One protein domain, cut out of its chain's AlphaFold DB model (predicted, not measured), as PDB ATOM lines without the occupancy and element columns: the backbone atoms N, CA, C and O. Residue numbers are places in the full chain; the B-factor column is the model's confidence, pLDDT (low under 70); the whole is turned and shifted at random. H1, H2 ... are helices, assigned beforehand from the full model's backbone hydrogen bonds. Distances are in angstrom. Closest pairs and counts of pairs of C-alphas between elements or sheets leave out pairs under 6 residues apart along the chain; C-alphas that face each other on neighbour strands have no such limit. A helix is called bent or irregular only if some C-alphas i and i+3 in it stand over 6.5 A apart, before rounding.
ATOM      1  N   LEU A 251     256.023 204.143 130.365       95.06
ATOM      2  CA  LEU A 251     257.213 204.826 129.851       95.06
ATOM      3  C   LEU A 251     256.896 206.281 129.494       95.06
ATOM      4  O   LEU A 251     255.872 206.585 128.892       95.06
ATOM      5  N   GLY A 252     257.792 207.194 129.857       94.25
ATOM      6  CA  GLY A 252     257.647 208.615 129.546       94.25
ATOM      7  C   GLY A 252     258.708 209.472 130.236       94.25
ATOM      8  O   GLY A 252     259.296 209.028 131.231       94.25
ATOM      9  N   PRO A 253     258.961 210.702 129.757       94.88
ATOM     10  CA  PRO A 253     259.951 211.594 130.353       94.88
ATOM     11  C   PRO A 253     259.578 211.986 131.791       94.88
ATOM     12  O   PRO A 253     258.437 211.835 132.240       94.88
ATOM     13  N   SER A 254     260.544 212.465 132.573       88.88
ATOM     14  CA  SER A 254     260.263 212.988 133.916       88.88
ATOM     15  C   SER A 254     259.201 214.089 133.856       88.88
ATOM     16  O   SER A 254     259.209 214.904 132.939       88.88
ATOM     17  N   LYS A 255     258.287 214.108 134.838       88.19
ATOM     18  CA  LYS A 255     257.142 215.041 134.917       88.19
ATOM     19  C   LYS A 255     256.076 214.889 133.815       88.19
ATOM     20  O   LYS A 255     255.192 215.728 133.723       88.19
ATOM     21  N   SER A 256     256.076 213.797 133.046       94.44
ATOM     22  CA  SER A 256     255.026 213.508 132.052       94.44
ATOM     23  C   SER A 256     253.702 212.986 132.635       94.44
ATOM     24  O   SER A 256     252.863 212.500 131.887       94.44
ATOM     25  N   GLY A 257     253.538 212.988 133.962       92.88
ATOM     26  CA  GLY A 257     252.325 212.488 134.620       92.88
ATOM     27  C   GLY A 257     252.257 210.973 134.850       92.88
ATOM     28  O   GLY A 257     251.193 210.485 135.198       92.88
ATOM     29  N   LYS A 258     253.359 210.215 134.718       93.75
ATOM     30  CA  LYS A 258     253.363 208.747 134.945       93.75
ATOM     31  C   LYS A 258     252.773 208.338 136.298       93.75
ATOM     32  O   LYS A 258     251.929 207.455 136.350       93.75
ATOM     33  N   THR A 259     253.203 208.994 137.378       92.00
ATOM     34  CA  THR A 259     252.704 208.717 138.733       92.00
ATOM     35  C   THR A 259     251.212 209.022 138.834       92.00
ATOM     36  O   THR A 259     250.459 208.206 139.346       92.00
ATOM     37  N   VAL A 260     250.768 210.149 138.268       94.56
ATOM     38  CA  VAL A 260     249.351 210.549 138.247       94.56
ATOM     39  C   VAL A 260     248.501 209.535 137.476       94.56
ATOM     40  O   VAL A 260     247.450 209.129 137.962       94.56
ATOM     41  N   ALA A 261     248.977 209.070 136.317       94.81
ATOM     42  CA  ALA A 261     248.309 208.034 135.537       94.81
ATOM     43  C   ALA A 261     248.211 206.714 136.317       94.81
ATOM     44  O   ALA A 261     247.144 206.112 136.366       94.81
ATOM     45  N   LEU A 262     249.290 206.299 136.989       94.88
ATOM     46  CA  LEU A 262     249.295 205.097 137.824       94.88
ATOM     47  C   LEU A 262     248.316 205.206 139.006       94.88
ATOM     48  O   LEU A 262     247.592 204.258 139.296       94.88
ATOM     49  N   ILE A 263     248.259 206.367 139.661       95.69
ATOM     50  CA  ILE A 263     247.308 206.644 140.746       95.69
ATOM     51  C   ILE A 263     245.861 206.559 140.237       95.69
ATOM     52  O   ILE A 263     245.040 205.890 140.863       95.69
ATOM     53  N   SER A 264     245.554 207.180 139.094       95.69
ATOM     54  CA  SER A 264     244.219 207.117 138.479       95.69
ATOM     55  C   SER A 264     243.851 205.680 138.087       95.69
ATOM     56  O   SER A 264     242.753 205.217 138.388       95.69
ATOM     57  N   MET A 265     244.798 204.906 137.540       95.19
ATOM     58  CA  MET A 265     244.582 203.481 137.263       95.19
ATOM     59  C   MET A 265     244.180 202.707 138.524       95.19
ATOM     60  O   MET A 265     243.249 201.909 138.466       95.19
ATOM     61  N   ILE A 266     244.829 202.946 139.667       95.56
ATOM     62  CA  ILE A 266     244.514 202.256 140.930       95.56
ATOM     63  C   ILE A 266     243.148 202.681 141.491       95.56
ATOM     64  O   ILE A 266     242.371 201.836 141.936       95.56
ATOM     65  N   LEU A 267     242.868 203.985 141.509       96.69
ATOM     66  CA  LEU A 267     241.711 204.551 142.208       96.69
ATOM     67  C   LEU A 267     240.421 204.550 141.387       96.69
ATOM     68  O   LEU A 267     239.340 204.654 141.972       96.69
ATOM     69  N   GLU A 268     240.526 204.442 140.065       95.50
ATOM     70  CA  GLU A 268     239.389 204.473 139.145       95.50
ATOM     71  C   GLU A 268     239.264 203.140 138.410       95.50
ATOM     72  O   GLU A 268     238.323 202.389 138.655       95.50
ATOM     73  N   GLN A 269     240.239 202.812 137.559       95.00
ATOM     74  CA  GLN A 269     240.109 201.723 136.582       95.00
ATOM     75  C   GLN A 269     240.150 200.332 137.221       95.00
ATOM     76  O   GLN A 269     239.351 199.458 136.892       95.00
ATOM     77  N   TYR A 270     241.064 200.143 138.172       95.69
ATOM     78  CA  TYR A 270     241.257 198.897 138.911       95.69
ATOM     79  C   TYR A 270     240.714 198.967 140.342       95.69
ATOM     80  O   TYR A 270     241.089 198.162 141.206       95.69
ATOM     81  N   ARG A 271     239.834 199.932 140.624       95.81
ATOM     82  CA  ARG A 271     239.288 200.105 141.968       95.81
ATOM     83  C   ARG A 271     238.515 198.855 142.385       95.81
ATOM     84  O   ARG A 271     237.608 198.396 141.701       95.81
ATOM     85  N   GLY A 272     238.871 198.303 143.539       94.69
ATOM     86  CA  GLY A 272     238.265 197.088 144.083       94.69
ATOM     87  C   GLY A 272     238.710 195.781 143.416       94.69
ATOM     88  O   GLY A 272     238.265 194.722 143.862       94.69
ATOM     89  N   CYS A 273     239.587 195.823 142.406       94.44
ATOM     90  CA  CYS A 273     240.094 194.623 141.736       94.44
ATOM     91  C   CYS A 273     241.158 193.877 142.556       94.44
ATOM     92  O   CYS A 273     241.308 192.666 142.407       94.44
ATOM     93  N   PHE A 274     241.872 194.584 143.435       93.69
ATOM     94  CA  PHE A 274     242.980 194.042 144.223       93.69
ATOM     95  C   PHE A 274     242.608 193.858 145.700       93.69
ATOM     96  O   PHE A 274     241.941 194.707 146.288       93.69
ATOM     97  N   GLU A 275     243.082 192.769 146.311       91.69
ATOM     98  CA  GLU A 275     242.991 192.538 147.766       91.69
ATOM     99  C   GLU A 275     244.134 193.214 148.539       91.69
ATOM    100  O   GLU A 275     243.963 193.624 149.689       91.69
ATOM    101  N   ARG A 276     245.302 193.337 147.897       94.06
ATOM    102  CA  ARG A 276     246.523 193.950 148.429       94.06
ATOM    103  C   ARG A 276     247.232 194.741 147.331       94.06
ATOM    104  O   ARG A 276     247.268 194.298 146.186       94.06
ATOM    105  N   ILE A 277     247.785 195.899 147.691       95.62
ATOM    106  CA  ILE A 277     248.583 196.758 146.808       95.62
ATOM    107  C   ILE A 277     249.898 197.048 147.529       95.62
ATOM    108  O   ILE A 277     249.885 197.672 148.585       95.62
ATOM    109  N   TYR A 278     251.012 196.610 146.944       95.88
ATOM    110  CA  TYR A 278     252.360 196.895 147.435       95.88
ATOM    111  C   TYR A 278     253.001 197.956 146.544       95.88
ATOM    112  O   TYR A 278     252.972 197.833 145.317       95.88
ATOM    113  N   ILE A 279     253.567 199.003 147.145       95.56
ATOM    114  CA  ILE A 279     254.156 200.129 146.418       95.56
ATOM    115  C   ILE A 279     255.641 200.218 146.751       95.56
ATOM    116  O   ILE A 279     256.011 200.525 147.882       95.56
ATOM    117  N   PHE A 280     256.474 199.995 145.736       95.75
ATOM    118  CA  PHE A 280     257.925 200.154 145.791       95.75
ATOM    119  C   PHE A 280     258.292 201.449 145.068       95.75
ATOM    120  O   PHE A 280     258.273 201.508 143.837       95.75
ATOM    121  N   SER A 281     258.550 202.514 145.823       93.50
ATOM    122  CA  SER A 281     258.870 203.825 145.263       93.50
ATOM    123  C   SER A 281     259.743 204.650 146.213       93.50
ATOM    124  O   SER A 281     259.285 204.963 147.314       93.50
ATOM    125  N   PRO A 282     260.909 205.155 145.756       94.00
ATOM    126  CA  PRO A 282     261.760 206.058 146.541       94.00
ATOM    127  C   PRO A 282     261.074 207.352 146.982       94.00
ATOM    128  O   PRO A 282     261.574 208.059 147.850       94.00
ATOM    129  N   SER A 283     259.939 207.700 146.368       92.00
ATOM    130  CA  SER A 283     259.168 208.892 146.709       92.00
ATOM    131  C   SER A 283     257.892 208.600 147.496       92.00
ATOM    132  O   SER A 283     257.122 209.529 147.719       92.00
ATOM    133  N   ILE A 284     257.641 207.363 147.944       94.62
ATOM    134  CA  ILE A 284     256.362 206.982 148.574       94.62
ATOM    135  C   ILE A 284     255.994 207.854 149.786       94.62
ATOM    136  O   ILE A 284     254.814 208.106 150.034       94.62
ATOM    137  N   ASN A 285     256.991 208.355 150.519       92.38
ATOM    138  CA  ASN A 285     256.802 209.202 151.699       92.38
ATOM    139  C   ASN A 285     257.038 210.700 151.453       92.38
ATOM    140  O   ASN A 285     256.717 211.506 152.319       92.38
ATOM    141  N   VAL A 286     257.555 211.078 150.281       91.94
ATOM    142  CA  VAL A 286     257.883 212.477 149.940       91.94
ATOM    143  C   VAL A 286     256.896 213.065 148.930       91.94
ATOM    144  O   VAL A 286     256.624 214.261 148.951       91.94
ATOM    145  N   ASP A 287     256.369 212.241 148.026       91.31
ATOM    146  CA  ASP A 287     255.440 212.661 146.982       91.31
ATOM    147  C   ASP A 287     253.994 212.567 147.485       91.31
ATOM    148  O   ASP A 287     253.415 211.485 147.611       91.31
ATOM    149  N   ASP A 288     253.403 213.734 147.743       93.25
ATOM    150  CA  ASP A 288     252.012 213.883 148.175       93.25
ATOM    151  C   ASP A 288     250.994 213.304 147.183       93.25
ATOM    152  O   ASP A 288     249.861 213.013 147.576       93.25
ATOM    153  N   GLY A 289     251.387 213.068 145.925       92.31
ATOM    154  CA  GLY A 289     250.556 212.378 144.944       92.31
ATOM    155  C   GLY A 289     250.097 210.997 145.420       92.31
ATOM    156  O   GLY A 289     249.007 210.562 145.061       92.31
ATOM    157  N   TRP A 290     250.859 210.327 146.290       95.75
ATOM    158  CA  TRP A 290     250.483 209.018 146.831       95.75
ATOM    159  C   TRP A 290     249.414 209.067 147.924       95.75
ATOM    160  O   TRP A 290     248.829 208.028 148.237       95.75
ATOM    161  N   ARG A 291     249.127 210.237 148.508       96.00
ATOM    162  CA  ARG A 291     248.202 210.372 149.646       96.00
ATOM    163  C   ARG A 291     246.816 209.757 149.384       96.00
ATOM    164  O   ARG A 291     246.362 209.005 150.244       96.00
ATOM    165  N   PRO A 292     246.169 209.966 148.220       97.44
ATOM    166  CA  PRO A 292     244.871 209.354 147.935       97.44
ATOM    167  C   PRO A 292     244.936 207.823 147.842       97.44
ATOM    168  O   PRO A 292     244.000 207.137 148.243       97.44
ATOM    169  N   VAL A 293     246.051 207.267 147.354       97.25
ATOM    170  CA  VAL A 293     246.257 205.810 147.299       97.25
ATOM    171  C   VAL A 293     246.454 205.238 148.698       97.25
ATOM    172  O   VAL A 293     245.863 204.209 149.018       97.25
ATOM    173  N   LYS A 294     247.229 205.918 149.554       96.25
ATOM    174  CA  LYS A 294     247.412 205.523 150.958       96.25
ATOM    175  C   LYS A 294     246.079 205.500 151.709       96.25
ATOM    176  O   LYS A 294     245.713 204.468 152.261       96.25
ATOM    177  N   GLN A 295     245.296 206.575 151.593       96.75
ATOM    178  CA  GLN A 295     243.944 206.650 152.158       96.75
ATOM    179  C   GLN A 295     243.033 205.542 151.625       96.75
ATOM    180  O   GLN A 295     242.309 204.912 152.385       96.75
ATOM    181  N   TYR A 296     243.081 205.243 150.326       97.75
ATOM    182  CA  TYR A 296     242.298 204.145 149.762       97.75
ATOM    183  C   TYR A 296     242.689 202.779 150.354       97.75
ATOM    184  O   TYR A 296     241.808 201.989 150.700       97.75
ATOM    185  N   ILE A 297     243.984 202.506 150.524       96.81
ATOM    186  CA  ILE A 297     244.488 201.257 151.117       96.81
ATOM    187  C   ILE A 297     244.055 201.123 152.590       96.81
ATOM    188  O   ILE A 297     243.551 200.075 153.000       96.81
ATOM    189  N   GLU A 298     244.193 202.186 153.377       95.44
ATOM    190  CA  GLU A 298     243.893 202.178 154.813       95.44
ATOM    191  C   GLU A 298     242.382 202.223 155.084       95.44
ATOM    192  O   GLU A 298     241.827 201.403 155.817       95.44
ATOM    193  N   GLU A 299     241.676 203.159 154.454       96.00
ATOM    194  CA  GLU A 299     240.279 203.443 154.766       96.00
ATOM    195  C   GLU A 299     239.305 202.590 153.957       96.00
ATOM    196  O   GLU A 299     238.265 202.203 154.492       96.00
ATOM    197  N   THR A 300     239.601 202.292 152.688       95.56
ATOM    198  CA  THR A 300     238.681 201.532 151.825       95.56
ATOM    199  C   THR A 300     239.020 200.047 151.805       95.56
ATOM    200  O   THR A 300     238.132 199.222 152.012       95.56
ATOM    201  N   MET A 301     240.288 199.689 151.585       95.75
ATOM    202  CA  MET A 301     240.717 198.284 151.565       95.75
ATOM    203  C   MET A 301     240.907 197.694 152.968       95.75
ATOM    204  O   MET A 301     240.986 196.471 153.092       95.75
ATOM    205  N   LYS A 302     240.951 198.535 154.013       95.50
ATOM    206  CA  LYS A 302     241.124 198.126 155.419       95.50
ATOM    207  C   LYS A 302     242.382 197.279 155.634       95.50
ATOM    208  O   LYS A 302     242.366 196.312 156.395       95.50
ATOM    209  N   VAL A 303     243.466 197.614 154.935       92.88
ATOM    210  CA  VAL A 303     244.756 196.947 155.140       92.88
ATOM    211  C   VAL A 303     245.373 197.466 156.447       92.88
ATOM    212  O   VAL A 303     245.500 198.683 156.587       92.88
ATOM    213  N   PRO A 304     245.752 196.589 157.398       90.69
ATOM    214  CA  PRO A 304     246.408 196.996 158.638       90.69
ATOM    215  C   PRO A 304     247.872 197.363 158.355       90.69
ATOM    216  O   PRO A 304     248.768 196.522 158.436       90.69
ATOM    217  N   THR A 305     248.113 198.613 157.959       89.25
ATOM    218  CA  THR A 305     249.447 199.129 157.595       89.25
ATOM    219  C   THR A 305     250.403 199.246 158.790       89.25
ATOM    220  O   THR A 305     251.601 199.437 158.601       89.25
ATOM    221  N   ASP A 306     249.893 199.082 160.012       88.81
ATOM    222  CA  ASP A 306     250.644 198.954 161.264       88.81
ATOM    223  C   ASP A 306     251.303 197.575 161.434       88.81
ATOM    224  O   ASP A 306     252.331 197.457 162.099       88.81
ATOM    225  N   GLN A 307     250.722 196.533 160.832       88.38
ATOM    226  CA  GLN A 307     251.186 195.144 160.939       88.38
ATOM    227  C   GLN A 307     251.787 194.625 159.633       88.38
ATOM    228  O   GLN A 307     252.702 193.803 159.651       88.38
ATOM    229  N   GLU A 308     251.264 195.081 158.495       90.19
ATOM    230  CA  GLU A 308     251.686 194.660 157.165       90.19
ATOM    231  C   GLU A 308     252.371 195.814 156.431       90.19
ATOM    232  O   GLU A 308     251.750 196.826 156.094       90.19
ATOM    233  N   GLN A 309     253.659 195.644 156.127       93.56
ATOM    234  CA  GLN A 309     254.395 196.616 155.333       93.56
ATOM    235  C   GLN A 309     253.961 196.540 153.865       93.56
ATOM    236  O   GLN A 309     254.255 195.581 153.151       93.56
ATOM    237  N   VAL A 310     253.282 197.592 153.410       95.31
ATOM    238  CA  VAL A 310     252.828 197.742 152.016       95.31
ATOM    239  C   VAL A 310     253.560 198.841 151.245       95.31
ATOM    240  O   VAL A 310     253.436 198.928 150.023       95.31
ATOM    241  N   TYR A 311     254.343 199.665 151.944       96.00
ATOM    242  CA  TYR A 311     255.107 200.773 151.378       96.00
ATOM    243  C   TYR A 311     256.604 200.512 151.541       96.00
ATOM    244  O   TYR A 311     257.089 200.275 152.650       96.00
ATOM    245  N   PHE A 312     257.332 200.582 150.431       96.19
ATOM    246  CA  PHE A 312     258.771 200.361 150.373       96.19
ATOM    247  C   PHE A 312     259.423 201.559 149.683       96.19
ATOM    248  O   PHE A 312     259.071 201.891 148.549       96.19
ATOM    249  N   GLU A 313     260.343 202.231 150.376       95.62
ATOM    250  CA  GLU A 313     261.140 203.316 149.788       95.62
ATOM    251  C   GLU A 313     262.180 202.750 148.818       95.62
ATOM    252  O   GLU A 313     262.342 203.243 147.702       95.62
ATOM    253  N   ASP A 314     262.821 201.652 149.207       94.81
ATOM    254  CA  ASP A 314     263.843 200.988 148.415       94.81
ATOM    255  C   ASP A 314     263.325 199.719 147.736       94.81
ATOM    256  O   ASP A 314     262.286 199.147 148.078       94.81
ATOM    257  N   TRP A 315     264.088 199.266 146.745       92.12
ATOM    258  CA  TRP A 315     263.875 197.961 146.141       92.12
ATOM    259  C   TRP A 315     264.315 196.857 147.109       92.12
ATOM    260  O   TRP A 315     265.503 196.555 147.220       92.12
ATOM    261  N   ASP A 316     263.347 196.248 147.789       94.06
ATOM    262  CA  ASP A 316     263.564 195.091 148.658       94.06
ATOM    263  C   ASP A 316     263.201 193.793 147.923       94.06
ATOM    264  O   ASP A 316     262.041 193.378 147.840       94.06
ATOM    265  N   GLU A 317     264.221 193.137 147.370       93.94
ATOM    266  CA  GLU A 317     264.053 191.876 146.653       93.94
ATOM    267  C   GLU A 317     263.574 190.738 147.570       93.94
ATOM    268  O   GLU A 317     262.810 189.874 147.133       93.94
ATOM    269  N   ALA A 318     263.995 190.722 148.838       93.12
ATOM    270  CA  ALA A 318     263.612 189.673 149.777       93.12
ATOM    271  C   ALA A 318     262.118 189.770 150.111       93.12
ATOM    272  O   ALA A 318     261.402 188.765 150.009       93.12
ATOM    273  N   ALA A 319     261.635 190.980 150.405       92.62
ATOM    274  CA  ALA A 319     260.218 191.249 150.619       92.62
ATOM    275  C   ALA A 319     259.391 190.926 149.367       92.62
ATOM    276  O   ALA A 319     258.379 190.230 149.457       92.62
ATOM    277  N   LEU A 320     259.850 191.340 148.180       92.38
ATOM    278  CA  LEU A 320     259.158 191.039 146.927       92.38
ATOM    279  C   LEU A 320     259.045 189.528 146.680       92.38
ATOM    280  O   LEU A 320     257.963 189.028 146.365       92.38
ATOM    281  N   ARG A 321     260.136 188.773 146.865       90.94
ATOM    282  CA  ARG A 321     260.126 187.305 146.743       90.94
ATOM    283  C   ARG A 321     259.163 186.670 147.745       90.94
ATOM    284  O   ARG A 321     258.485 185.704 147.400       90.94
ATOM    285  N   GLN A 322     259.078 187.194 148.966       90.81
ATOM    286  CA  GLN A 322     258.130 186.719 149.972       90.81
ATOM    287  C   GLN A 322     256.675 186.992 149.565       90.81
ATOM    288  O   GLN A 322     255.854 186.079 149.641       90.81
ATOM    289  N   ILE A 323     256.368 188.195 149.072       90.81
ATOM    290  CA  ILE A 323     255.035 188.565 148.569       90.81
ATOM    291  C   ILE A 323     254.626 187.637 147.420       90.81
ATOM    292  O   ILE A 323     253.549 187.041 147.445       90.81
ATOM    293  N   ILE A 324     255.515 187.439 146.443       87.38
ATOM    294  CA  ILE A 324     255.300 186.525 145.313       87.38
ATOM    295  C   ILE A 324     255.018 185.110 145.834       87.38
ATOM    296  O   ILE A 324     254.011 184.506 145.466       87.38
ATOM    297  N   ARG A 325     255.833 184.586 146.758       84.75
ATOM    298  CA  ARG A 325     255.596 183.261 147.359       84.75
ATOM    299  C   ARG A 325     254.246 183.159 148.059       84.75
ATOM    300  O   ARG A 325     253.610 182.118 147.954       84.75
ATOM    301  N   GLN A 326     253.789 184.200 148.750       81.38
ATOM    302  CA  GLN A 326     252.479 184.195 149.407       81.38
ATOM    303  C   GLN A 326     251.330 184.159 148.391       81.38
ATOM    304  O   GLN A 326     250.388 183.385 148.562       81.38
ATOM    305  N   VAL A 327     251.420 184.948 147.317       75.81
ATOM    306  CA  VAL A 327     250.418 184.974 146.238       75.81
ATOM    307  C   VAL A 327     250.376 183.633 145.504       75.81
ATOM    308  O   VAL A 327     249.313 183.029 145.353       75.81
ATOM    309  N   HIS A 328     251.538 183.123 145.096       69.50
ATOM    310  CA  HIS A 328     251.636 181.860 144.373       69.50
ATOM    311  C   HIS A 328     251.324 180.652 145.261       69.50
ATOM    312  O   HIS A 328     250.603 179.757 144.833       69.50
ATOM    313  N   GLY A 329     251.791 180.630 146.512       58.25
ATOM    314  CA  GLY A 329     251.552 179.538 147.460       58.25
ATOM    315  C   GLY A 329     250.068 179.331 147.771       58.25
ATOM    316  O   GLY A 329     249.607 178.188 147.831       58.25
ATOM    317  N   LYS A 330     249.293 180.419 147.868       54.84
ATOM    318  CA  LYS A 330     247.824 180.361 147.967       54.84
ATOM    319  C   LYS A 330     247.177 179.804 146.695       54.84
ATOM    320  O   LYS A 330     246.209 179.052 146.778       54.84
ATOM    321  N   SER A 331     247.726 180.130 145.525       54.91
ATOM    322  CA  SER A 331     247.225 179.629 144.241       54.91
ATOM    323  C   SER A 331     247.487 178.123 144.075       54.91
ATOM    324  O   SER A 331     246.559 177.372 143.785       54.91
ATOM    325  N   TYR A 332     248.703 177.640 144.349       50.62
ATOM    326  CA  TYR A 332     249.072 176.227 144.167       50.62
ATOM    327  C   TYR A 332     248.372 175.266 145.139       50.62
ATOM    328  O   TYR A 332     247.960 174.178 144.738       50.62
ATOM    329  N   THR A 333     248.207 175.653 146.405       43.16
ATOM    330  CA  THR A 333     247.504 174.827 147.406       43.16
ATOM    331  C   THR A 333     246.027 174.677 147.061       43.16
ATOM    332  O   THR A 333     245.519 173.560 147.009       43.16
ATOM    333  N   THR A 334     245.370 175.782 146.698       47.34
ATOM    334  CA  THR A 334     243.983 175.774 146.214       47.34
ATOM    335  C   THR A 334     243.835 174.898 144.966       47.34
ATOM    336  O   THR A 334     242.915 174.084 144.888       47.34
ATOM    337  N   GLN A 335     244.781 174.982 144.024       49.97
ATOM    338  CA  GLN A 335     244.794 174.157 142.812       49.97
ATOM    339  C   GLN A 335     244.946 172.659 143.105       49.97
ATOM    340  O   GLN A 335     244.241 171.848 142.504       49.97
ATOM    341  N   LEU A 336     245.843 172.272 144.017       48.91
ATOM    342  CA  LEU A 336     246.043 170.871 144.397       48.91
ATOM    343  C   LEU A 336     244.805 170.300 145.089       48.91
ATOM    344  O   LEU A 336     244.342 169.227 144.710       48.91
ATOM    345  N   THR A 337     244.213 171.031 146.034       49.28
ATOM    346  CA  THR A 337     242.989 170.596 146.720       49.28
ATOM    347  C   THR A 337     241.820 170.445 145.748       49.28
ATOM    348  O   THR A 337     241.105 169.447 145.795       49.28
ATOM    349  N   GLN A 338     241.651 171.386 144.815       51.00
ATOM    350  CA  GLN A 338     240.579 171.337 143.821       51.00
ATOM    351  C   GLN A 338     240.786 170.194 142.811       51.00
ATOM    352  O   GLN A 338     239.833 169.501 142.455       51.00
ATOM    353  N   ARG A 339     242.036 169.928 142.406       53.12
ATOM    354  CA  ARG A 339     242.396 168.783 141.551       53.12
ATOM    355  C   ARG A 339     242.169 167.439 142.239       53.12
ATOM    356  O   ARG A 339     241.624 166.532 141.612       53.12
ATOM    357  N   LEU A 340     242.534 167.315 143.515       50.00
ATOM    358  CA  LEU A 340     242.291 166.104 144.302       50.00
ATOM    359  C   LEU A 340     240.790 165.871 144.525       50.00
ATOM    360  O   LEU A 340     240.331 164.741 144.377       50.00
ATOM    361  N   ALA A 341     240.010 166.930 144.769       47.12
ATOM    362  CA  ALA A 341     238.555 166.844 144.897       47.12
ATOM    363  C   ALA A 341     237.879 166.362 143.596       47.12
ATOM    364  O   ALA A 341     237.079 165.426 143.618       47.12
ATOM    365  N   VAL A 342     238.258 166.922 142.438       54.81
ATOM    366  CA  VAL A 342     237.741 166.488 141.123       54.81
ATOM    367  C   VAL A 342     238.152 165.047 140.806       54.81
ATOM    368  O   VAL A 342     237.343 164.275 140.288       54.81
ATOM    369  N   ALA A 343     239.384 164.655 141.142       51.03
ATOM    370  CA  ALA A 343     239.854 163.285 140.968       51.03
ATOM    371  C   ALA A 343     239.095 162.289 141.865       51.03
ATOM    372  O   ALA A 343     238.761 161.198 141.402       51.03
TER     373      ALA A 343
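This is residues 251 to 343 of the 374 residues of an uncharacterized protein of Symbiodinium microadriaticum (UniProt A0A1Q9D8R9). A small body of two helices side by side, H1 and H2, with two long links that pair briefly with each other, has one long helix, H3, running out of it as an arm. Residues 324 to 343 of H3 stick out, and so do residues 251 to 258, before and at the start of H1. The printed part has 93 residues with three named helices, H1, H2 and H3 in chain order, and no named strand; the class is all helix. The whole is loose, with a radius of gyration of the C-alphas of 16.4 A, and elongated, spanning 55 by 30 by 29 A.

H3, residues 317 to 343, is the longest helix at 37.9 A from C-alpha 317 at (264.053, 191.876, 146.653) to C-alpha 343 at (239.854, 163.285, 140.968). H2, residues 288 to 300, measures 18.5 A and is irregular: C-alphas 289 and 292 are 7.1 A apart. H1, residues 258 to 269, measures 15.1 A and begins with C-alpha 258 at (253.363, 208.747, 134.945).

H3 touches no helix; it is apart from both H1 and H2. H1 and H2 touch, with the closest C-alphas, those of Ile 263 and Val 293, 6.7 A apart. They run the same way at a shallow tilt of 22 degrees. Between the links, residues 279 to 280 pair with residues 311 to 312, parallel. In H1 and H3 every O i to N i+4 pair is within hydrogen-bond range; in H2, 7 of 9 are.

The C-alphas of Lys 255 and Ala 343, the two farthest apart, are 54.9 A apart. Without the stretches that stand free, the body of 65 residues spans 30 by 22 by 19 A. The links H1 to H2, 18 residues, and H2 to H3, 16 residues, are both long. The printed part has no cut. Its mean pLDDT is 86.3, and residues 328 to 343 are under 70.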